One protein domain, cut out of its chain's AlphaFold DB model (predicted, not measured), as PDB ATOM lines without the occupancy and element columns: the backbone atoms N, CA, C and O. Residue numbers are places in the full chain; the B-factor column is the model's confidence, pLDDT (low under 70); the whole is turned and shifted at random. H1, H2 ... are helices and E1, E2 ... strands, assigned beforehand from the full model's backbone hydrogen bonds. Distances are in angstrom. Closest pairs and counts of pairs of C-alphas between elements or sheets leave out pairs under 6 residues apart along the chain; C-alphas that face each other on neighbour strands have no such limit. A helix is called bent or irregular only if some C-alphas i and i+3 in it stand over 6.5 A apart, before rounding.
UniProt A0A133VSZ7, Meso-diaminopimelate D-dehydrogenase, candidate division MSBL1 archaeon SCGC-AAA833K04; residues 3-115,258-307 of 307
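Overview. This is residues 3 to 115 and 258 to 307 of the 307 residues of the protein "Meso-diaminopimelate D-dehydrogenase" of candidate division MSBL1 archaeon SCGC-AAA833K04 (UniProt A0A133VSZ7). A twisted sheet of six parallel strands makes the middle of this domain, with H1, H5 and H6 covering one face and H3 and H4 the other, three layers in all. Beyond this layered body the small H2 lies toward one end of the longest axis and H8 toward the other, with H7 between H8 and the body. The printed part has 163 residues, in the order E1 H1 E2 H2 E3 H3 E4 H4 E5 H5 H6 E6 H7 H8, and the class is mixed, helices and strands. The sheet runs E2 E1 E3 E4 E5 E6. The whole is compact, with a radius of gyration of the C-alphas of 15.2 A and spans of 49 by 34 by 27 A.

Along the chain. Find C-alpha 3 at (279.183, 270.148, 496.609), where E1, residues 3 to 6, begins; it is 9.6 A long. H1, residues 10 to 20, then runs 15.9 A, and E2, residues 26 to 31, runs 14.7 A. H2, residues 35 to 38, is 5.1 A long. Go on to E3, residues 57 to 60, 9.6 A, and H3, residues 64 to 77, 20.4 A. E4, residues 79 to 82, is 10.5 A long. H4, residues 87 to 103, starts at C-alpha 87, (275.650, 295.375, 489.591), and runs 24.8 A; it is irregular, with C-alphas 88 and 91 7.6 A apart, and has a kink of 30 degrees near residue 94. E5, residues 107 to 109, is 6.5 A long. After the cut come H5, residues 258 to 269, 16.9 A; H6, residues 271 to 279, 11.4 A; E6, residues 282 to 284, 6.7 A; and H7, residues 291 to 294, 6.0 A. H8, residues 299 to 306, runs 10.4 A to C-alpha 306 at (301.165, 278.723, 480.593).

Arrangement. Begin at the sheet, which is only just strongly twisted, its C-alphas lying up to 4.0 A off the best plane. Look for N 3 and O 26, 2.8 A, between E2 and E1; N 4 and O 57, 2.9 A, between E1 and E3; N 58 and O 79, 2.8 A, between E3 and E4; N 109 and O 80, 2.8 A, between E4 and E5; and N 284 and O 108, 2.8 A, between E5 and E6. E1, H1, E2, then E3, H3, E4, then E4, H4, E5 are strand-helix-strand units, two parallel neighbour strands with a helix between, each with a right-handed crossover. H1 touches H5 on the same face, the closest C-alphas being those of Val 11 and Pro 258, 4.8 A apart, at a steep tilt of 50 degrees. H5 lies over E3 and E4 at a height over the sheet of 8.9 A. On the opposite face H3 touches H4, closest at the C-alphas of Pro 72 and Ala 100, 5.6 A, a shallow tilt of 12 degrees, the same way. H7 touches H6, closest at the C-alphas of Ala 271 and Tyr 293, 4.5 A. H7 and H8 are close but not clearly touching, while H2 touches no helix. In H1, H5, H6 and H8 every O i to N i+4 pair is within hydrogen-bond range; H4 has 11 of 13, H3 has 4 of 10 but 9 of 11 O i to N i+3 pairs, and H2 and H7 are too short for an i+4 pair.

Size, cuts and confidence. The two C-alphas farthest apart are those of Lys 36 and Val 307, 50.0 A. Residues 116 to 257 are not printed, and C-alphas 115 and 258 are 12.0 A apart across this cut. The link from H2 to E3, residues 39 to 56, is long; in it residues 46 to 47 pair, parallel, with residues 30 to 31 of E2. The mean pLDDT of the printed part is 96.3, and no printed residue is under 70.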
ATOM      1  N   VAL A   3     279.842 268.930 497.079       98.56
ATOM      2  CA  VAL A   3     279.183 270.148 496.609       98.56
ATOM      3  C   VAL A   3     277.674 269.982 496.701       98.56
ATOM      4  O   VAL A   3     277.108 269.041 496.146       98.56
ATOM      5  N   ALA A   4     277.001 270.880 497.413       98.44
ATOM      6  CA  ALA A   4     275.548 270.994 497.376       98.44
ATOM      7  C   ALA A   4     275.147 271.983 496.276       98.44
ATOM      8  O   ALA A   4     275.760 273.042 496.130       98.44
ATOM      9  N   VAL A   5     274.102 271.663 495.511       98.50
ATOM     10  CA  VAL A   5     273.566 272.557 494.472       98.50
ATOM     11  C   VAL A   5     272.264 273.184 494.959       98.50
ATOM     12  O   VAL A   5     271.247 272.506 495.108       98.50
ATOM     13  N   ILE A   6     272.278 274.493 495.204       97.88
ATOM     14  CA  ILE A   6     271.135 275.238 495.727       97.88
ATOM     15  C   ILE A   6     270.366 275.850 494.561       97.88
ATOM     16  O   ILE A   6     270.763 276.859 493.984       97.88
ATOM     17  N   GLY A   7     269.227 275.245 494.237       96.00
ATOM     18  CA  GLY A   7     268.401 275.596 493.089       96.00
ATOM     19  C   GLY A   7     268.640 274.669 491.896       96.00
ATOM     20  O   GLY A   7     269.762 274.420 491.480       96.00
ATOM     21  N   TYR A   8     267.549 274.175 491.303       95.81
ATOM     22  CA  TYR A   8     267.585 273.247 490.162       95.81
ATOM     23  C   TYR A   8     266.900 273.835 488.916       95.81
ATOM     24  O   TYR A   8     265.956 273.266 488.348       95.81
ATOM     25  N   GLY A   9     267.304 275.065 488.577       91.75
ATOM     26  CA  GLY A   9     266.945 275.778 487.344       91.75
ATOM     27  C   GLY A   9     267.885 275.431 486.182       91.75
ATOM     28  O   GLY A   9     268.506 274.373 486.187       91.75
ATOM     29  N   HIS A  10     268.012 276.313 485.185       90.75
ATOM     30  CA  HIS A  10     268.938 276.091 484.061       90.75
ATOM     31  C   HIS A  10     270.396 275.991 484.523       90.75
ATOM     32  O   HIS A  10     271.062 275.015 484.195       90.75
ATOM     33  N   VAL A  11     270.865 276.958 485.324       94.75
ATOM     34  CA  VAL A  11     272.234 276.943 485.866       94.75
ATOM     35  C   VAL A  11     272.432 275.716 486.752       94.75
ATOM     36  O   VAL A  11     273.356 274.963 486.504       94.75
ATOM     37  N   GLY A  12     271.516 275.428 487.684       96.94
ATOM     38  CA  GLY A  12     271.658 274.290 488.603       96.94
ATOM     39  C   GLY A  12     271.739 272.922 487.916       96.94
ATOM     40  O   GLY A  12     272.534 272.080 488.323       96.94
ATOM     41  N   LYS A  13     270.980 272.704 486.832       96.69
ATOM     42  CA  LYS A  13     271.103 271.484 486.012       96.69
ATOM     43  C   LYS A  13     272.484 271.370 485.373       96.69
ATOM     44  O   LYS A  13     273.092 270.305 485.415       96.69
ATOM     45  N   TRP A  14     272.979 272.467 484.799       97.62
ATOM     46  CA  TRP A  14     274.328 272.507 484.247       97.62
ATOM     47  C   TRP A  14     275.385 272.333 485.338       97.62
ATOM     48  O   TRP A  14     276.341 271.608 485.111       97.62
ATOM     49  N   THR A  15     275.202 272.908 486.528       98.50
ATOM     50  CA  THR A  15     276.108 272.746 487.673       98.50
ATOM     51  C   THR A  15     276.245 271.279 488.063       98.50
ATOM     52  O   THR A  15     277.370 270.804 488.158       98.50
ATOM     53  N   VAL A  16     275.134 270.545 488.208       98.31
ATOM     54  CA  VAL A  16     275.170 269.093 488.465       98.31
ATOM     55  C   VAL A  16     275.952 268.370 487.369       98.31
ATOM     56  O   VAL A  16     276.917 267.675 487.672       98.31
ATOM     57  N   ASN A  17     275.628 268.626 486.099       97.69
ATOM     58  CA  ASN A  17     276.346 268.019 484.978       97.69
ATOM     59  C   ASN A  17     277.851 268.351 484.971       97.69
ATOM     60  O   ASN A  17     278.672 267.497 484.649       97.69
ATOM     61  N   LYS A  18     278.246 269.579 485.322       98.00
ATOM     62  CA  LYS A  18     279.658 269.979 485.384       98.00
ATOM     63  C   LYS A  18     280.396 269.311 486.538       98.00
ATOM     64  O   LYS A  18     281.532 268.892 486.339       98.00
ATOM     65  N   ILE A  19     279.758 269.162 487.699       98.25
ATOM     66  CA  ILE A  19     280.336 268.438 488.839       98.25
ATOM     67  C   ILE A  19     280.554 266.964 488.480       98.25
ATOM     68  O   ILE A  19     281.651 266.466 488.687       98.25
ATOM     69  N   GLU A  20     279.581 266.294 487.849       96.81
ATOM     70  CA  GLU A  20     279.717 264.894 487.389       96.81
ATOM     71  C   GLU A  20     280.922 264.672 486.455       96.81
ATOM     72  O   GLU A  20     281.470 263.574 486.384       96.81
ATOM     73  N   ASN A  21     281.332 265.712 485.724       96.19
ATOM     74  CA  ASN A  21     282.463 265.681 484.796       96.19
ATOM     75  C   ASN A  21     283.755 266.272 485.396       96.19
ATOM     76  O   ASN A  21     284.725 266.481 484.667       96.19
ATOM     77  N   THR A  22     283.779 266.547 486.702       96.62
ATOM     78  CA  THR A  22     284.929 267.102 487.426       96.62
ATOM     79  C   THR A  22     285.402 266.086 488.480       96.62
ATOM     80  O   THR A  22     284.777 265.980 489.530       96.62
ATOM     81  N   PRO A  23     286.485 265.319 488.228       94.50
ATOM     82  CA  PRO A  23     286.820 264.113 489.003       94.50
ATOM     83  C   PRO A  23     287.049 264.292 490.510       94.50
ATOM     84  O   PRO A  23     286.960 263.322 491.258       94.50
ATOM     85  N   ASP A  24     287.400 265.494 490.962       96.38
ATOM     86  CA  ASP A  24     287.695 265.807 492.362       96.38
ATOM     87  C   ASP A  24     286.514 266.454 493.110       96.38
ATOM     88  O   ASP A  24     286.638 266.808 494.291       96.38
ATOM     89  N   LEU A  25     285.355 266.580 492.457       97.94
ATOM     90  CA  LEU A  25     284.109 267.085 493.028       97.94
ATOM     91  C   LEU A  25     283.016 266.009 492.983       97.94
ATOM     92  O   LEU A  25     282.959 265.197 492.068       97.94
ATOM     93  N   GLU A  26     282.114 266.028 493.961       97.94
ATOM     94  CA  GLU A  26     280.940 265.150 493.986       97.94
ATOM     95  C   GLU A  26     279.683 265.927 494.388       97.94
ATOM     96  O   GLU A  26     279.745 266.848 495.206       97.94
ATOM     97  N   VAL A  27     278.529 265.573 493.814       98.25
ATOM     98  CA  VAL A  27     277.245 266.170 494.201       98.25
ATOM     99  C   VAL A  27     276.769 265.509 495.493       98.25
ATOM    100  O   VAL A  27     276.383 264.346 495.496       98.25
ATOM    101  N   SER A  28     276.770 266.269 496.586       97.19
ATOM    102  CA  SER A  28     276.265 265.823 497.897       97.19
ATOM    103  C   SER A  28     274.741 265.830 497.990       97.19
ATOM    104  O   SER A  28     274.152 265.031 498.706       97.19
ATOM    105  N   GLY A  29     274.093 266.733 497.255       97.44
ATOM    106  CA  GLY A  29     272.647 266.880 497.258       97.44
ATOM    107  C   GLY A  29     272.192 268.137 496.531       97.44
ATOM    108  O   GLY A  29     272.983 269.020 496.179       97.44
ATOM    109  N   ILE A  30     270.888 268.213 496.290       98.00
ATOM    110  CA  ILE A  30     270.230 269.322 495.604       98.00
ATOM    111  C   ILE A  30     269.217 269.953 496.556       98.00
ATOM    112  O   ILE A  30     268.249 269.317 496.969       98.00
ATOM    113  N   VAL A  31     269.382 271.242 496.844       97.12
ATOM    114  CA  VAL A  31     268.425 272.008 497.648       97.12
ATOM    115  C   VAL A  31     267.408 272.673 496.730       97.12
ATOM    116  O   VAL A  31     267.761 273.411 495.806       97.12
ATOM    117  N   SER A  32     266.118 272.420 496.946       94.88
ATOM    118  CA  SER A  32     265.065 272.966 496.090       94.88
ATOM    119  C   SER A  32     263.719 273.083 496.790       94.88
ATOM    120  O   SER A  32     263.189 272.124 497.344       94.88
ATOM    121  N   ARG A  33     263.038 274.215 496.567       90.44
ATOM    122  CA  ARG A  33     261.619 274.416 496.932       90.44
ATOM    123  C   ARG A  33     260.682 273.353 496.329       90.44
ATOM    124  O   ARG A  33     259.563 273.167 496.794       90.44
ATOM    125  N   ARG A  34     261.129 272.650 495.279       93.00
ATOM    126  CA  ARG A  34     260.403 271.568 494.590       93.00
ATOM    127  C   ARG A  34     260.876 270.166 495.006       93.00
ATOM    128  O   ARG A  34     260.642 269.223 494.251       93.00
ATOM    129  N   ALA A  35     261.519 270.015 496.170       93.19
ATOM    130  CA  ALA A  35     262.156 268.770 496.613       93.19
ATOM    131  C   ALA A  35     261.266 267.529 496.449       93.19
ATOM    132  O   ALA A  35     261.657 266.598 495.761       93.19
ATOM    133  N   LYS A  36     260.013 267.563 496.934       93.62
ATOM    134  CA  LYS A  36     259.056 266.436 496.832       93.62
ATOM    135  C   LYS A  36     258.828 265.904 495.412       93.62
ATOM    136  O   LYS A  36     258.445 264.747 495.242       93.62
ATOM    137  N   LYS A  37     258.934 266.778 494.407       94.50
ATOM    138  CA  LYS A  37     258.789 266.409 492.996       94.50
ATOM    139  C   LYS A  37     260.116 265.875 492.464       94.50
ATOM    140  O   LYS A  37     260.154 264.782 491.919       94.50
ATOM    141  N   LEU A  38     261.184 266.645 492.655       94.00
ATOM    142  CA  LEU A  38     262.506 266.342 492.108       94.00
ATOM    143  C   LEU A  38     263.129 265.079 492.714       94.00
ATOM    144  O   LEU A  38     263.774 264.339 491.988       94.00
ATOM    145  N   SER A  39     262.861 264.770 493.984       94.00
ATOM    146  CA  SER A  39     263.330 263.545 494.649       94.00
ATOM    147  C   SER A  39     262.782 262.254 494.027       94.00
ATOM    148  O   SER A  39     263.200 261.167 494.399       94.00
ATOM    149  N   LYS A  40     261.790 262.351 493.132       94.38
ATOM    150  CA  LYS A  40     261.250 261.219 492.359       94.38
ATOM    151  C   LYS A  40     261.799 261.159 490.934       94.38
ATOM    152  O   LYS A  40     261.598 260.162 490.254       94.38
ATOM    153  N   GLU A  41     262.391 262.254 490.464       93.88
ATOM    154  CA  GLU A  41     262.863 262.437 489.088       93.88
ATOM    155  C   GLU A  41     264.386 262.312 488.984       93.88
ATOM    156  O   GLU A  41     264.900 262.061 487.899       93.88
ATOM    157  N   LEU A  42     265.097 262.528 490.091       94.19
ATOM    158  CA  LEU A  42     266.549 262.593 490.155       94.19
ATOM    159  C   LEU A  42     267.095 261.478 491.036       94.19
ATOM    160  O   LEU A  42     266.532 261.192 492.091       94.19
ATOM    161  N   ASP A  43     268.231 260.926 490.627       93.81
ATOM    162  CA  ASP A  43     269.020 259.977 491.418       93.81
ATOM    163  C   ASP A  43     270.015 260.720 492.324       93.81
ATOM    164  O   ASP A  43     271.217 260.480 492.319       93.81
ATOM    165  N   TYR A  44     269.501 261.716 493.042       94.50
ATOM    166  CA  TYR A  44     270.252 262.565 493.962       94.50
ATOM    167  C   TYR A  44     269.447 262.753 495.240       94.50
ATOM    168  O   TYR A  44     268.213 262.781 495.206       94.50
ATOM    169  N   GLU A  45     270.129 262.959 496.365       95.69
ATOM    170  CA  GLU A  45     269.456 263.457 497.559       95.69
ATOM    171  C   GLU A  45     268.903 264.858 497.267       95.69
ATOM    172  O   GLU A  45     269.642 265.770 496.895       95.69
ATOM    173  N   VAL A  46     267.581 265.027 497.380       96.69
ATOM    174  CA  VAL A  46     266.924 266.319 497.156       96.69
ATOM    175  C   VAL A  46     266.201 266.758 498.418       96.69
ATOM    176  O   VAL A  46     265.204 266.150 498.816       96.69
ATOM    177  N   ALA A  47     266.658 267.865 498.992       94.88
ATOM    178  CA  ALA A  47     266.160 268.412 500.245       94.88
ATOM    179  C   ALA A  47     265.504 269.795 500.042       94.88
ATOM    180  O   ALA A  47     265.792 270.498 499.064       94.88
ATOM    181  N   PRO A  48     264.552 270.196 500.905       94.06
ATOM    182  CA  PRO A  48     263.962 271.534 500.861       94.06
ATOM    183  C   PRO A  48     264.921 272.629 501.358       94.06
ATOM    184  O   PRO A  48     264.778 273.781 500.946       94.06
ATOM    185  N   ASP A  49     265.886 272.263 502.197       92.31
ATOM    186  CA  ASP A  49     266.923 273.101 502.795       92.31
ATOM    187  C   ASP A  49     268.274 272.360 502.774       92.31
ATOM    188  O   ASP A  49     268.374 271.246 502.262       92.31
ATOM    189  N   ILE A  50     269.330 273.030 503.239       92.56
ATOM    190  CA  ILE A  50     270.686 272.467 503.321       92.56
ATOM    191  C   ILE A  50     270.876 271.603 504.579       92.56
ATOM    192  O   ILE A  50     271.898 270.934 504.717       92.56
ATOM    193  N   ASP A  51     269.913 271.617 505.505       89.19
ATOM    194  CA  ASP A  51     270.067 270.993 506.812       89.19
ATOM    195  C   ASP A  51     270.153 269.470 506.653       89.19
ATOM    196  O   ASP A  51     269.262 268.817 506.113       89.19
ATOM    197  N   GLY A  52     271.250 268.891 507.142       81.94
ATOM    198  CA  GLY A  52     271.506 267.453 507.043       81.94
ATOM    199  C   GLY A  52     272.230 267.006 505.771       81.94
ATOM    200  O   GLY A  52     272.637 265.847 505.719       81.94
ATOM    201  N   LEU A  53     272.470 267.898 504.800       91.88
ATOM    202  CA  LEU A  53     273.361 267.606 503.676       91.88
ATOM    203  C   LEU A  53     274.827 267.771 504.100       91.88
ATOM    204  O   LEU A  53     275.238 268.820 504.595       91.88
ATOM    205  N   ASP A  54     275.629 266.732 503.877       94.12
ATOM    206  CA  ASP A  54     277.071 266.754 504.122       94.12
ATOM    207  C   ASP A  54     277.796 267.408 502.936       94.12
ATOM    208  O   ASP A  54     278.078 266.751 501.932       94.12
ATOM    209  N   ALA A  55     278.050 268.716 503.028       97.56
ATOM    210  CA  ALA A  55     278.646 269.513 501.958       97.56
ATOM    211  C   ALA A  55     279.818 270.375 502.451       97.56
ATOM    212  O   ALA A  55     279.715 271.081 503.454       97.56
ATOM    213  N   ASP A  56     280.906 270.388 501.677       98.25
ATOM    214  CA  ASP A  56     282.032 271.307 501.866       98.25
ATOM    215  C   ASP A  56     281.701 272.700 501.314       98.25
ATOM    216  O   ASP A  56     282.095 273.719 501.890       98.25
ATOM    217  N   VAL A  57     280.966 272.741 500.193       98.69
ATOM    218  CA  VAL A  57     280.644 273.963 499.443       98.69
ATOM    219  C   VAL A  57     279.209 273.924 498.916       98.69
ATOM    220  O   VAL A  57     278.773 272.925 498.349       98.69
ATOM    221  N   GLY A  58     278.479 275.029 499.046       98.56
ATOM    222  CA  GLY A  58     277.196 275.253 498.388       98.56
ATOM    223  C   GLY A  58     277.338 276.136 497.147       98.56
ATOM    224  O   GLY A  58     277.691 277.309 497.261       98.56
ATOM    225  N   ILE A  59     277.010 275.612 495.964       98.75
ATOM    226  CA  ILE A  59     276.858 276.431 494.752       98.75
ATOM    227  C   ILE A  59     275.412 276.924 494.666       98.75
ATOM    228  O   ILE A  59     274.482 276.134 494.479       98.75
ATOM    229  N   LEU A  60     275.216 278.237 494.771       98.25
ATOM    230  CA  LEU A  60     273.910 278.879 494.693       98.25
ATOM    231  C   LEU A  60     273.539 279.205 493.246       98.25
ATOM    232  O   LEU A  60     273.848 280.267 492.717       98.25
ATOM    233  N   ALA A  61     272.804 278.281 492.631       95.75
ATOM    234  CA  ALA A  61     272.232 278.386 491.292       95.75
ATOM    235  C   ALA A  61     270.732 278.759 491.335       95.75
ATOM    236  O   ALA A  61     269.898 278.194 490.610       95.75
ATOM    237  N   THR A  62     270.384 279.692 492.225       91.75
ATOM    238  CA  THR A  62     269.033 280.245 492.411       91.75
ATOM    239  C   THR A  62     268.924 281.652 491.812       91.75
ATOM    240  O   THR A  62     269.892 282.195 491.288       91.75
ATOM    241  N   GLU A  63     267.732 282.242 491.844       86.75
ATOM    242  CA  GLU A  63     267.497 283.617 491.378       86.75
ATOM    243  C   GLU A  63     268.253 284.639 492.242       86.75
ATOM    244  O   GLU A  63     268.322 284.485 493.463       86.75
ATOM    245  N   THR A  64     268.753 285.707 491.615       89.81
ATOM    246  CA  THR A  64     269.630 286.703 492.248       89.81
ATOM    247  C   THR A  64     269.039 287.340 493.506       89.81
ATOM    248  O   THR A  64     269.748 287.483 494.500       89.81
ATOM    249  N   GLU A  65     267.744 287.675 493.524       86.94
ATOM    250  CA  GLU A  65     267.104 288.244 494.726       86.94
ATOM    251  C   GLU A  65     267.151 287.280 495.921       86.94
ATOM    252  O   GLU A  65     267.399 287.699 497.053       86.94
ATOM    253  N   HIS A  66     266.988 285.972 495.685       91.69
ATOM    254  CA  HIS A  66     267.020 284.976 496.757       91.69
ATOM    255  C   HIS A  66     268.416 284.808 497.373       91.69
ATOM    256  O   HIS A  66     268.517 284.292 498.486       91.69
ATOM    257  N   LEU A  67     269.488 285.244 496.700       96.12
ATOM    258  CA  LEU A  67     270.854 285.136 497.220       96.12
ATOM    259  C   LEU A  67     271.057 285.952 498.506       96.12
ATOM    260  O   LEU A  67     271.785 285.511 499.392       96.12
ATOM    261  N   PHE A  68     270.350 287.079 498.672       96.56
ATOM    262  CA  PHE A  68     270.398 287.865 499.914       96.56
ATOM    263  C   PHE A  68     269.989 287.050 501.148       96.56
ATOM    264  O   PHE A  68     270.519 287.272 502.233       96.56
ATOM    265  N   GLU A  69     269.063 286.104 500.998       95.50
ATOM    266  CA  GLU A  69     268.619 285.247 502.101       95.50
ATOM    267  C   GLU A  69     269.341 283.902 502.128       95.50
ATOM    268  O   GLU A  69     269.625 283.374 503.204       95.50
ATOM    269  N   ALA A  70     269.605 283.324 500.956       95.88
ATOM    270  CA  ALA A  70     270.157 281.985 500.837       95.88
ATOM    271  C   ALA A  70     271.642 281.949 501.213       95.88
ATOM    272  O   ALA A  70     272.036 281.101 502.008       95.88
ATOM    273  N   THR A  71     272.458 282.878 500.709       98.00
ATOM    274  CA  THR A  71     273.915 282.835 500.901       98.00
ATOM    275  C   THR A  71     274.323 282.915 502.374       98.00
ATOM    276  O   THR A  71     275.096 282.059 502.804       98.00
ATOM    277  N   PRO A  72     273.777 283.829 503.209       97.81
ATOM    278  CA  PRO A  72     274.097 283.845 504.635       97.81
ATOM    279  C   PRO A  72     273.759 282.539 505.362       97.81
ATOM    280  O   PRO A  72     274.520 282.148 506.239       97.81
ATOM    281  N   LYS A  73     272.661 281.862 504.986       96.12
ATOM    282  CA  LYS A  73     272.268 280.564 505.563       96.12
ATOM    283  C   LYS A  73     273.234 279.454 505.157       96.12
ATOM    284  O   LYS A  73     273.667 278.689 506.006       96.12
ATOM    285  N   ILE A  74     273.622 279.400 503.882       97.81
ATOM    286  CA  ILE A  74     274.627 278.439 503.398       97.81
ATOM    287  C   ILE A  74     275.963 278.633 504.123       97.81
ATOM    288  O   ILE A  74     276.588 277.660 504.536       97.81
ATOM    289  N   LEU A  75     276.355 279.881 504.380       98.38
ATOM    290  CA  LEU A  75     277.581 280.190 505.116       98.38
ATOM    291  C   LEU A  75     277.559 279.741 506.586       98.38
ATOM    292  O   LEU A  75     278.608 279.767 507.223       98.38
ATOM    293  N   GLU A  76     276.419 279.341 507.157       97.00
ATOM    294  CA  GLU A  76     276.371 278.739 508.499       97.00
ATOM    295  C   GLU A  76     276.890 277.293 508.499       97.00
ATOM    296  O   GLU A  76     277.439 276.842 509.505       97.00
ATOM    297  N   CYS A  77     276.791 276.583 507.370       95.88
ATOM    298  CA  CYS A  77     277.159 275.170 507.266       95.88
ATOM    299  C   CYS A  77     278.379 274.901 506.376       95.88
ATOM    300  O   CYS A  77     279.169 274.016 506.705       95.88
ATOM    301  N   CYS A  78     278.590 275.657 505.298       97.50
ATOM    302  CA  CYS A  78     279.647 275.394 504.317       97.50
ATOM    303  C   CYS A  78     280.146 276.676 503.625       97.50
ATOM    304  O   CYS A  78     279.653 277.770 503.891       97.50
ATOM    305  N   ASP A  79     281.183 276.575 502.791       98.75
ATOM    306  CA  ASP A  79     281.579 277.703 501.932       98.75
ATOM    307  C   ASP A  79     280.551 277.913 500.815       98.75
ATOM    308  O   ASP A  79     279.751 277.022 500.530       98.75
ATOM    309  N   SER A  80     280.562 279.068 500.150       98.75
ATOM    310  CA  SER A  80     279.577 279.364 499.104       98.75
ATOM    311  C   SER A  80     280.199 279.861 497.805       98.75
ATOM    312  O   SER A  80     281.187 280.592 497.830       98.75
ATOM    313  N   VAL A  81     279.567 279.529 496.676       98.81
ATOM    314  CA  VAL A  81     279.827 280.146 495.364       98.81
ATOM    315  C   VAL A  81     278.499 280.570 494.733       98.81
ATOM    316  O   VAL A  81     277.580 279.757 494.661       98.81
ATOM    317  N   ASP A  82     278.384 281.804 494.246       98.56
ATOM    318  CA  ASP A  82     277.179 282.298 493.564       98.56
ATOM    319  C   ASP A  82     277.473 283.140 492.313       98.56
ATOM    320  O   ASP A  82     278.600 283.578 492.079       98.56
ATOM    321  N   SER A  83     276.426 283.376 491.517       96.44
ATOM    322  CA  SER A  83     276.458 284.205 490.306       96.44
ATOM    323  C   SER A  83     275.619 285.483 490.446       96.44
ATOM    324  O   SER A  83     274.853 285.814 489.539       96.44
ATOM    325  N   PHE A  84     275.685 286.170 491.594       96.38
ATOM    326  CA  PHE A  84     274.940 287.414 491.826       96.38
ATOM    327  C   PHE A  84     275.170 288.458 490.714       96.38
ATOM    328  O   PHE A  84     276.307 288.862 490.480       96.38
ATOM    329  N   ASP A  85     274.098 288.927 490.060       92.19
ATOM    330  CA  ASP A  85     274.185 289.727 488.822       92.19
ATOM    331  C   ASP A  85     273.626 291.163 488.907       92.19
ATOM    332  O   ASP A  85     273.664 291.913 487.930       92.19
ATOM    333  N   MET A  86     273.160 291.618 490.075       90.69
ATOM    334  CA  MET A  86     272.681 292.998 490.235       90.69
ATOM    335  C   MET A  86     273.829 293.966 490.525       90.69
ATOM    336  O   MET A  86     274.044 294.344 491.678       90.69
ATOM    337  N   HIS A  87     274.511 294.444 489.482       90.19
ATOM    338  CA  HIS A  87     275.650 295.375 489.591       90.19
ATOM    339  C   HIS A  87     275.416 296.549 490.568       90.19
ATOM    340  O   HIS A  87     276.276 296.875 491.382       90.19
ATOM    341  N   HIS A  88     274.225 297.158 490.547       89.62
ATOM    342  CA  HIS A  88     273.874 298.298 491.405       89.62
ATOM    343  C   HIS A  88     273.698 297.943 492.897       89.62
ATOM    344  O   HIS A  88     273.658 298.833 493.746       89.62
ATOM    345  N   ARG A  89     273.578 296.653 493.233       93.50
ATOM    346  CA  ARG A  89     273.442 296.131 494.604       93.50
ATOM    347  C   ARG A  89     274.644 295.310 495.055       93.50
ATOM    348  O   ARG A  89     274.647 294.885 496.209       93.50
ATOM    349  N   THR A  90     275.660 295.125 494.212       95.50
ATOM    350  CA  THR A  90     276.835 294.296 494.516       95.50
ATOM    351  C   THR A  90     277.517 294.710 495.816       95.50
ATOM    352  O   THR A  90     277.797 293.849 496.640       95.50
ATOM    353  N   GLN A  91     277.694 296.012 496.071       97.19
ATOM    354  CA  GLN A  91     278.297 296.488 497.325       97.19
ATOM    355  C   GLN A  91     277.465 296.100 498.559       97.19
ATOM    356  O   GLN A  91     277.993 295.584 499.540       97.19
ATOM    357  N   LYS A  92     276.143 296.298 498.497       97.75
ATOM    358  CA  LYS A  92     275.225 295.918 499.581       97.75
ATOM    359  C   LYS A  92     275.225 294.403 499.805       97.75
ATOM    360  O   LYS A  92     275.115 293.949 500.941       97.75
ATOM    361  N   TYR A  93     275.297 293.630 498.723       98.44
ATOM    362  CA  TYR A  93     275.380 292.177 498.795       98.44
ATOM    363  C   TYR A  93     276.692 291.737 499.452       98.44
ATOM    364  O   TYR A  93     276.639 290.997 500.428       98.44
ATOM    365  N   PHE A  94     277.832 292.284 499.011       98.69
ATOM    366  CA  PHE A  94     279.156 292.049 499.593       98.69
ATOM    367  C   PHE A  94     279.180 292.282 501.108       98.69
ATOM    368  O   PHE A  94     279.579 291.391 501.850       98.69
ATOM    369  N   GLU A  95     278.702 293.432 501.591       98.62
ATOM    370  CA  GLU A  95     278.704 293.756 503.029       98.62
ATOM    371  C   GLU A  95     277.938 292.727 503.872       98.62
ATOM    372  O   GLU A  95     278.348 292.383 504.985       98.62
ATOM    373  N   LEU A  96     276.822 292.220 503.337       98.62
ATOM    374  CA  LEU A  96     276.017 291.199 503.992       98.62
ATOM    375  C   LEU A  96     276.767 289.865 504.079       98.62
ATOM    376  O   LEU A  96     276.851 289.275 505.160       98.62
ATOM    377  N   ILE A  97     277.293 289.387 502.950       98.56
ATOM    378  CA  ILE A  97     277.903 288.057 502.874       98.56
ATOM    379  C   ILE A  97     279.305 288.023 503.479       98.56
ATOM    380  O   ILE A  97     279.655 287.025 504.092       98.56
ATOM    381  N   ASP A  98     280.080 289.107 503.408       98.88
ATOM    382  CA  ASP A  98     281.405 289.195 504.028       98.88
ATOM    383  C   ASP A  98     281.290 289.095 505.551       98.88
ATOM    384  O   ASP A  98     282.008 288.329 506.200       98.88
ATOM    385  N   LYS A  99     280.305 289.795 506.128       98.81
ATOM    386  CA  LYS A  99     279.985 289.693 507.553       98.81
ATOM    387  C   LYS A  99     279.583 288.268 507.944       98.81
ATOM    388  O   LYS A  99     280.029 287.783 508.984       98.81
ATOM    389  N   ALA A 100     278.736 287.613 507.148       98.75
ATOM    390  CA  ALA A 100     278.302 286.239 507.404       98.75
ATOM    391  C   ALA A 100     279.466 285.238 507.285       98.75
ATOM    392  O   ALA A 100     279.679 284.432 508.190       98.75
ATOM    393  N   ALA A 101     280.267 285.351 506.224       98.81
ATOM    394  CA  ALA A 101     281.426 284.509 505.952       98.81
ATOM    395  C   ALA A 101     282.456 284.599 507.085       98.81
ATOM    396  O   ALA A 101     282.861 283.580 507.644       98.81
ATOM    397  N   LYS A 102     282.801 285.819 507.520       98.75
ATOM    398  CA  LYS A 102     283.713 286.042 508.653       98.75
ATOM    399  C   LYS A 102     283.167 285.486 509.962       98.75
ATOM    400  O   LYS A 102     283.900 284.817 510.684       98.75
ATOM    401  N   LYS A 103     281.886 285.727 510.261       98.69
ATOM    402  CA  LYS A 103     281.233 285.217 511.479       98.69
ATOM    403  C   LYS A 103     281.310 283.690 511.570       98.69
ATOM    404  O   LYS A 103     281.525 283.168 512.659       98.69
ATOM    405  N   ASN A 104     281.136 282.999 510.446       98.50
ATOM    406  CA  ASN A 104     281.078 281.539 510.397       98.50
ATOM    407  C   ASN A 104     282.402 280.880 509.966       98.50
ATOM    408  O   ASN A 104     282.437 279.670 509.755       98.50
ATOM    409  N   ASN A 105     283.496 281.646 509.854       98.50
ATOM    410  CA  ASN A 105     284.810 281.152 509.426       98.50
ATOM    411  C   ASN A 105     284.780 280.454 508.042       98.50
ATOM    412  O   ASN A 105     285.398 279.407 507.841       98.50
ATOM    413  N   ARG A 106     284.039 281.035 507.087       98.69
ATOM    414  CA  ARG A 106     283.835 280.535 505.716       98.69
ATOM    415  C   ARG A 106     284.365 281.487 504.649       98.69
ATOM    416  O   ARG A 106     284.622 282.661 504.913       98.69
ATOM    417  N   VAL A 107     284.515 280.966 503.437       98.88
ATOM    418  CA  VAL A 107     284.793 281.728 502.216       98.88
ATOM    419  C   VAL A 107     283.512 281.820 501.390       98.88
ATOM    420  O   VAL A 107     282.835 280.817 501.170       98.88
ATOM    421  N   ALA A 108     283.194 283.024 500.920       98.88
ATOM    422  CA  ALA A 108     282.092 283.276 500.001       98.88
ATOM    423  C   ALA A 108     282.636 283.825 498.679       98.88
ATOM    424  O   ALA A 108     283.147 284.942 498.630       98.88
ATOM    425  N   LEU A 109     282.525 283.053 497.604       98.81
ATOM    426  CA  LEU A 109     282.842 283.510 496.255       98.81
ATOM    427  C   LEU A 109     281.574 284.052 495.598       98.81
ATOM    428  O   LEU A 109     280.630 283.300 495.366       98.81
ATOM    429  N   TYR A 110     281.521 285.355 495.337       98.56
ATOM    430  CA  TYR A 110     280.281 286.030 494.948       98.56
ATOM    431  C   TYR A 110     280.377 286.721 493.599       98.56
ATOM    432  O   TYR A 110     281.428 287.253 493.235       98.56
ATOM    433  N   ALA A 111     279.257 286.758 492.875       97.56
ATOM    434  CA  ALA A 111     279.201 287.337 491.534       97.56
ATOM    435  C   ALA A 111     280.222 286.687 490.568       97.56
ATOM    436  O   ALA A 111     280.848 287.361 489.746       97.56
ATOM    437  N   HIS A 112     280.413 285.368 490.694       98.25
ATOM    438  CA  HIS A 112     281.232 284.563 489.791       98.25
ATOM    439  C   HIS A 112     280.413 284.164 488.558       98.25
ATOM    440  O   HIS A 112     279.280 283.692 488.655       98.25
ATOM    441  N   GLY A 113     280.993 284.345 487.376       96.38
ATOM    442  CA  GLY A 113     280.298 284.155 486.110       96.38
ATOM    443  C   GLY A 113     281.065 284.767 484.946       96.38
ATOM    444  O   GLY A 113     282.287 284.916 484.988       96.38
ATOM    445  N   TRP A 114     280.344 285.113 483.884       95.62
ATOM    446  CA  TRP A 114     280.931 285.817 482.747       95.62
ATOM    447  C   TRP A 114     280.796 287.340 482.899       95.62
ATOM    448  O   TRP A 114     281.803 288.034 482.778       95.62
ATOM    449  N   ASP A 115     279.606 287.852 483.235       94.62
ATOM    450  CA  ASP A 115     279.398 289.247 483.638       94.62
ATOM    451  C   ASP A 115     278.200 289.410 484.606       94.62
ATOM    452  O   ASP A 115     277.061 289.204 484.176       94.62
ATOM    453  N   PRO A 258     273.908 279.503 480.425       93.75
ATOM    454  CA  PRO A 258     273.809 278.835 481.720       93.75
ATOM    455  C   PRO A 258     274.867 277.734 481.887       93.75
ATOM    456  O   PRO A 258     275.360 277.555 482.998       93.75
ATOM    457  N   GLY A 259     275.260 277.046 480.808       96.56
ATOM    458  CA  GLY A 259     276.322 276.040 480.840       96.56
ATOM    459  C   GLY A 259     277.701 276.624 481.151       96.56
ATOM    460  O   GLY A 259     278.431 276.072 481.972       96.56
ATOM    461  N   PHE A 260     278.047 277.760 480.540       97.38
ATOM    462  CA  PHE A 260     279.301 278.462 480.808       97.38
ATOM    463  C   PHE A 260     279.316 279.087 482.204       97.38
ATOM    464  O   PHE A 260     280.286 278.920 482.936       97.38
ATOM    465  N   THR A 261     278.215 279.722 482.620       96.94
ATOM    466  CA  THR A 261     278.075 280.254 483.985       96.94
ATOM    467  C   THR A 261     278.267 279.146 485.021       96.94
ATOM    468  O   THR A 261     279.069 279.293 485.937       96.94
ATOM    469  N   ALA A 262     277.612 277.993 484.840       98.00
ATOM    470  CA  ALA A 262     277.796 276.838 485.714       98.00
ATOM    471  C   ALA A 262     279.248 276.337 485.736       98.00
ATOM    472  O   ALA A 262     279.744 275.986 486.803       98.00
ATOM    473  N   GLN A 263     279.940 276.331 484.592       97.88
ATOM    474  CA  GLN A 263     281.352 275.953 484.535       97.88
ATOM    475  C   GLN A 263     282.228 276.899 485.361       97.88
ATOM    476  O   GLN A 263     283.070 276.419 486.114       97.88
ATOM    477  N   VAL A 264     282.009 278.216 485.267       98.31
ATOM    478  CA  VAL A 264     282.743 279.201 486.079       98.31
ATOM    479  C   VAL A 264     282.489 278.969 487.569       98.31
ATOM    480  O   VAL A 264     283.441 278.949 488.349       98.31
ATOM    481  N   LEU A 265     281.238 278.727 487.976       98.56
ATOM    482  CA  LEU A 265     280.902 278.436 489.374       98.56
ATOM    483  C   LEU A 265     281.595 277.165 489.881       98.56
ATOM    484  O   LEU A 265     282.185 277.181 490.957       98.56
ATOM    485  N   VAL A 266     281.568 276.083 489.097       98.62
ATOM    486  CA  VAL A 266     282.215 274.813 489.463       98.62
ATOM    487  C   VAL A 266     283.733 274.966 489.553       98.62
ATOM    488  O   VAL A 266     284.314 274.560 490.552       98.62
ATOM    489  N   SER A 267     284.377 275.629 488.589       98.19
ATOM    490  CA  SER A 267     285.820 275.912 488.652       98.19
ATOM    491  C   SER A 267     286.196 276.852 489.808       98.19
ATOM    492  O   SER A 267     287.296 276.784 490.345       98.19
ATOM    493  N   SER A 268     285.275 277.711 490.250       98.56
ATOM    494  CA  SER A 268     285.485 278.585 491.413       98.56
ATOM    495  C   SER A 268     285.560 277.820 492.731       98.56
ATOM    496  O   SER A 268     286.227 278.277 493.655       98.56
ATOM    497  N   VAL A 269     284.968 276.626 492.817       98.50
ATOM    498  CA  VAL A 269     285.073 275.769 494.008       98.50
ATOM    499  C   VAL A 269     286.535 275.438 494.332       98.50
ATOM    500  O   VAL A 269     286.922 275.465 495.500       98.50
ATOM    501  N   HIS A 270     287.380 275.214 493.318       97.88
ATOM    502  CA  HIS A 270     288.812 274.930 493.499       97.88
ATOM    503  C   HIS A 270     289.583 276.075 494.168       97.88
ATOM    504  O   HIS A 270     290.597 275.832 494.826       97.88
ATOM    505  N   ALA A 271     289.092 277.313 494.061       98.31
ATOM    506  CA  ALA A 271     289.749 278.469 494.654       98.31
ATOM    507  C   ALA A 271     289.553 278.556 496.174       98.31
ATOM    508  O   ALA A 271     290.400 279.127 496.860       98.31
ATOM    509  N   ILE A 272     288.481 277.975 496.724       98.56
ATOM    510  CA  ILE A 272     288.082 278.148 498.130       98.56
ATOM    511  C   ILE A 272     289.192 277.778 499.128       98.56
ATOM    512  O   ILE A 272     289.504 278.618 499.979       98.56
ATOM    513  N   PRO A 273     289.835 276.592 499.053       97.44
ATOM    514  CA  PRO A 273     290.884 276.233 500.007       97.44
ATOM    515  C   PRO A 273     292.068 277.206 499.969       97.44
ATOM    516  O   PRO A 273     292.544 277.640 501.017       97.44
ATOM    517  N   ARG A 274     292.489 277.610 498.764       97.50
ATOM    518  CA  ARG A 274     293.623 278.525 498.549       97.50
ATOM    519  C   ARG A 274     293.296 279.952 498.993       97.50
ATOM    520  O   ARG A 274     294.140 280.619 499.591       97.50
ATOM    521  N   MET A 275     292.060 280.403 498.768       98.25
ATOM    522  CA  MET A 275     291.563 281.686 499.272       98.25
ATOM    523  C   MET A 275     291.517 281.703 500.797       98.25
ATOM    524  O   MET A 275     291.982 282.663 501.408       98.25
ATOM    525  N   ARG A 276     291.025 280.626 501.423       97.81
ATOM    526  CA  ARG A 276     291.011 280.495 502.884       97.81
ATOM    527  C   ARG A 276     292.422 280.546 503.464       97.81
ATOM    528  O   ARG A 276     292.628 281.229 504.459       97.81
ATOM    529  N   GLU A 277     293.369 279.834 502.864       97.31
ATOM    530  CA  GLU A 277     294.762 279.809 503.321       97.31
ATOM    531  C   GLU A 277     295.441 281.179 503.181       97.31
ATOM    532  O   GLU A 277     296.129 281.627 504.094       97.31
ATOM    533  N   THR A 278     295.218 281.861 502.056       97.44
ATOM    534  CA  THR A 278     295.949 283.089 501.707       97.44
ATOM    535  C   THR A 278     295.340 284.343 502.326       97.44
ATOM    536  O   THR A 278     296.064 285.218 502.797       97.44
ATOM    537  N   PHE A 279     294.010 284.446 502.325       97.88
ATOM    538  CA  PHE A 279     293.287 285.663 502.710       97.88
ATOM    539  C   PHE A 279     292.377 285.472 503.930       97.88
ATOM    540  O   PHE A 279     291.953 286.453 504.539       97.88
ATOM    541  N   GLY A 280     292.106 284.228 504.329       98.31
ATOM    542  CA  GLY A 280     291.213 283.914 505.441       98.31
ATOM    543  C   GLY A 280     289.720 284.012 505.089       98.31
ATOM    544  O   GLY A 280     289.346 284.238 503.933       98.31
ATOM    545  N   PRO A 281     288.840 283.820 506.089       98.62
ATOM    546  CA  PRO A 281     287.392 283.933 505.925       98.62
ATOM    547  C   PRO A 281     286.951 285.314 505.433       98.62
ATOM    548  O   PRO A 281     287.434 286.340 505.914       98.62
ATOM    549  N   GLY A 282     285.980 285.341 504.527       98.69
ATOM    550  CA  GLY A 282     285.491 286.572 503.913       98.69
ATOM    551  C   GLY A 282     284.821 286.334 502.569       98.69
ATOM    552  O   GLY A 282     284.727 285.193 502.104       98.69
ATOM    553  N   ALA A 283     284.347 287.420 501.963       98.81
ATOM    554  CA  ALA A 283     283.762 287.388 500.631       98.81
ATOM    555  C   ALA A 283     284.720 287.934 499.564       98.81
ATOM    556  O   ALA A 283     285.315 288.996 499.744       98.81
ATOM    557  N   TYR A 284     284.825 287.231 498.435       98.75
ATOM    558  CA  TYR A 284     285.719 287.570 497.329       98.75
ATOM    559  C   TYR A 284     285.003 287.393 495.988       98.75
ATOM    560  O   TYR A 284     284.255 286.436 495.812       98.75
ATOM    561  N   ASN A 285     285.213 288.310 495.047       98.19
ATOM    562  CA  ASN A 285     284.765 288.153 493.661       98.19
ATOM    563  C   ASN A 285     285.955 287.829 492.744       98.19
ATOM    564  O   ASN A 285     287.110 287.850 493.178       98.19
ATOM    565  N   MET A 286     285.691 287.602 491.455       97.88
ATOM    566  CA  MET A 286     286.735 287.197 490.507       97.88
ATOM    567  C   MET A 286     287.901 288.188 490.373       97.88
ATOM    568  O   MET A 286     289.011 287.764 490.086       97.88
ATOM    569  N   THR A 287     287.701 289.480 490.663       97.44
ATOM    570  CA  THR A 287     288.782 290.489 490.620       97.44
ATOM    571  C   THR A 287     289.793 290.348 491.765       97.44
ATOM    572  O   THR A 287     290.849 290.975 491.743       97.44
ATOM    573  N   GLN A 288     289.466 289.550 492.785       97.50
ATOM    574  CA  GLN A 288     290.259 289.370 494.004       97.50
ATOM    575  C   GLN A 288     290.889 287.973 494.099       97.50
ATOM    576  O   GLN A 288     291.714 287.735 494.979       97.50
ATOM    577  N   VAL A 289     290.493 287.044 493.227       98.12
ATOM    578  CA  VAL A 289     290.951 285.652 493.244       98.12
ATOM    579  C   VAL A 289     292.049 285.475 492.191       98.12
ATOM    580  O   VAL A 289     291.784 285.689 491.009       98.12
ATOM    581  N   PRO A 290     293.270 285.056 492.571       97.12
ATOM    582  CA  PRO A 290     294.335 284.782 491.608       97.12
ATOM    583  C   PRO A 290     293.915 283.754 490.533       97.12
ATOM    584  O   PRO A 290     293.363 282.712 490.893       97.12
ATOM    585  N   PRO A 291     294.223 283.962 489.234       95.94
ATOM    586  CA  PRO A 291     293.751 283.081 488.156       95.94
ATOM    587  C   PRO A 291     294.137 281.604 488.311       95.94
ATOM    588  O   PRO A 291     293.376 280.708 487.950       95.94
ATOM    589  N   ASN A 292     295.303 281.317 488.899       96.31
ATOM    590  CA  ASN A 292     295.739 279.945 489.146       96.31
ATOM    591  C   ASN A 292     294.858 279.211 490.168       96.31
ATOM    592  O   ASN A 292     294.844 277.982 490.176       96.31
ATOM    593  N   TYR A 293     294.114 279.925 491.018       97.62
ATOM    594  CA  TYR A 293     293.318 279.308 492.078       97.62
ATOM    595  C   TYR A 293     292.108 278.544 491.535       97.62
ATOM    596  O   TYR A 293     291.714 277.564 492.157       97.62
ATOM    597  N   TYR A 294     291.599 278.914 490.358       97.12
ATOM    598  CA  TYR A 294     290.506 278.218 489.670       97.12
ATOM    599  C   TYR A 294     290.898 276.864 489.066       97.12
ATOM    600  O   TYR A 294     290.034 276.110 488.626       97.12
ATOM    601  N   SER A 295     292.196 276.574 488.972       94.81
ATOM    602  CA  SER A 295     292.700 275.363 488.330       94.81
ATOM    603  C   SER A 295     292.986 274.268 489.361       94.81
ATOM    604  O   SER A 295     293.634 274.556 490.373       94.81
ATOM    605  N   PRO A 296     292.618 272.999 489.098       92.25
ATOM    606  CA  PRO A 296     293.028 271.879 489.943       92.25
ATOM    607  C   PRO A 296     294.534 271.579 489.830       92.25
ATOM    608  O   PRO A 296     295.080 270.869 490.672       92.25
ATOM    609  N   LYS A 297     295.219 272.131 488.815       93.50
ATOM    610  CA  LYS A 297     296.663 271.962 488.617       93.50
ATOM    611  C   LYS A 297     297.464 272.571 489.766       93.50
ATOM    612  O   LYS A 297     297.044 273.524 490.433       93.50
ATOM    613  N   THR A 298     298.653 272.028 489.968       93.19
ATOM    614  CA  THR A 298     299.681 272.589 490.839       93.19
ATOM    615  C   THR A 298     300.269 273.869 490.242       93.19
ATOM    616  O   THR A 298     300.208 274.122 489.039       93.19
ATOM    617  N   ASN A 299     300.895 274.690 491.087       93.44
ATOM    618  CA  ASN A 299     301.582 275.894 490.615       93.44
ATOM    619  C   ASN A 299     302.774 275.575 489.691       93.44
ATOM    620  O   ASN A 299     303.182 276.448 488.934       93.44
ATOM    621  N   GLU A 300     303.368 274.382 489.788       97.12
ATOM    622  CA  GLU A 300     304.445 273.944 488.892       97.12
ATOM    623  C   GLU A 300     303.904 273.653 487.494       97.12
ATOM    624  O   GLU A 300     304.339 274.307 486.554       97.12
ATOM    625  N   GLU A 301     302.869 272.817 487.383       97.06
ATOM    626  CA  GLU A 301     302.208 272.517 486.102       97.06
ATOM    627  C   GLU A 301     301.698 273.787 485.404       97.06
ATOM    628  O   GLU A 301     301.826 273.934 484.194       97.06
ATOM    629  N   ILE A 302     301.145 274.743 486.165       96.06
ATOM    630  CA  ILE A 302     300.690 276.023 485.599       96.06
ATOM    631  C   ILE A 302     301.856 276.824 485.015       96.06
ATOM    632  O   ILE A 302     301.698 277.418 483.951       96.06
ATOM    633  N   ARG A 303     303.014 276.853 485.691       96.75
ATOM    634  CA  ARG A 303     304.201 277.535 485.161       96.75
ATOM    635  C   ARG A 303     304.744 276.830 483.926       96.75
ATOM    636  O   ARG A 303     305.119 277.517 482.998       96.75
ATOM    637  N   GLU A 304     304.786 275.503 483.904       97.88
ATOM    638  CA  GLU A 304     305.310 274.760 482.751       97.88
ATOM    639  C   GLU A 304     304.431 274.888 481.499       97.88
ATOM    640  O   GLU A 304     304.945 274.865 480.383       97.88
ATOM    641  N   GLU A 305     303.112 275.004 481.667       97.19
ATOM    642  CA  GLU A 305     302.172 275.004 480.542       97.19
ATOM    643  C   GLU A 305     301.805 276.405 480.033       97.19
ATOM    644  O   GLU A 305     301.551 276.566 478.839       97.19
ATOM    645  N   PHE A 306     301.743 277.409 480.916       94.25
ATOM    646  CA  PHE A 306     301.165 278.723 480.593       94.25
ATOM    647  C   PHE A 306     302.123 279.913 480.741       94.25
ATOM    648  O   PHE A 306     301.710 281.035 480.438       94.25
ATOM    649  N   VAL A 307     303.358 279.706 481.214       93.31
ATOM    650  CA  VAL A 307     304.368 280.768 481.406       93.31
ATOM    651  C   VAL A 307     305.633 280.439 480.627       93.31
ATOM    652  O   VAL A 307     306.062 281.315 479.844       93.31
TER     653      VAL A 307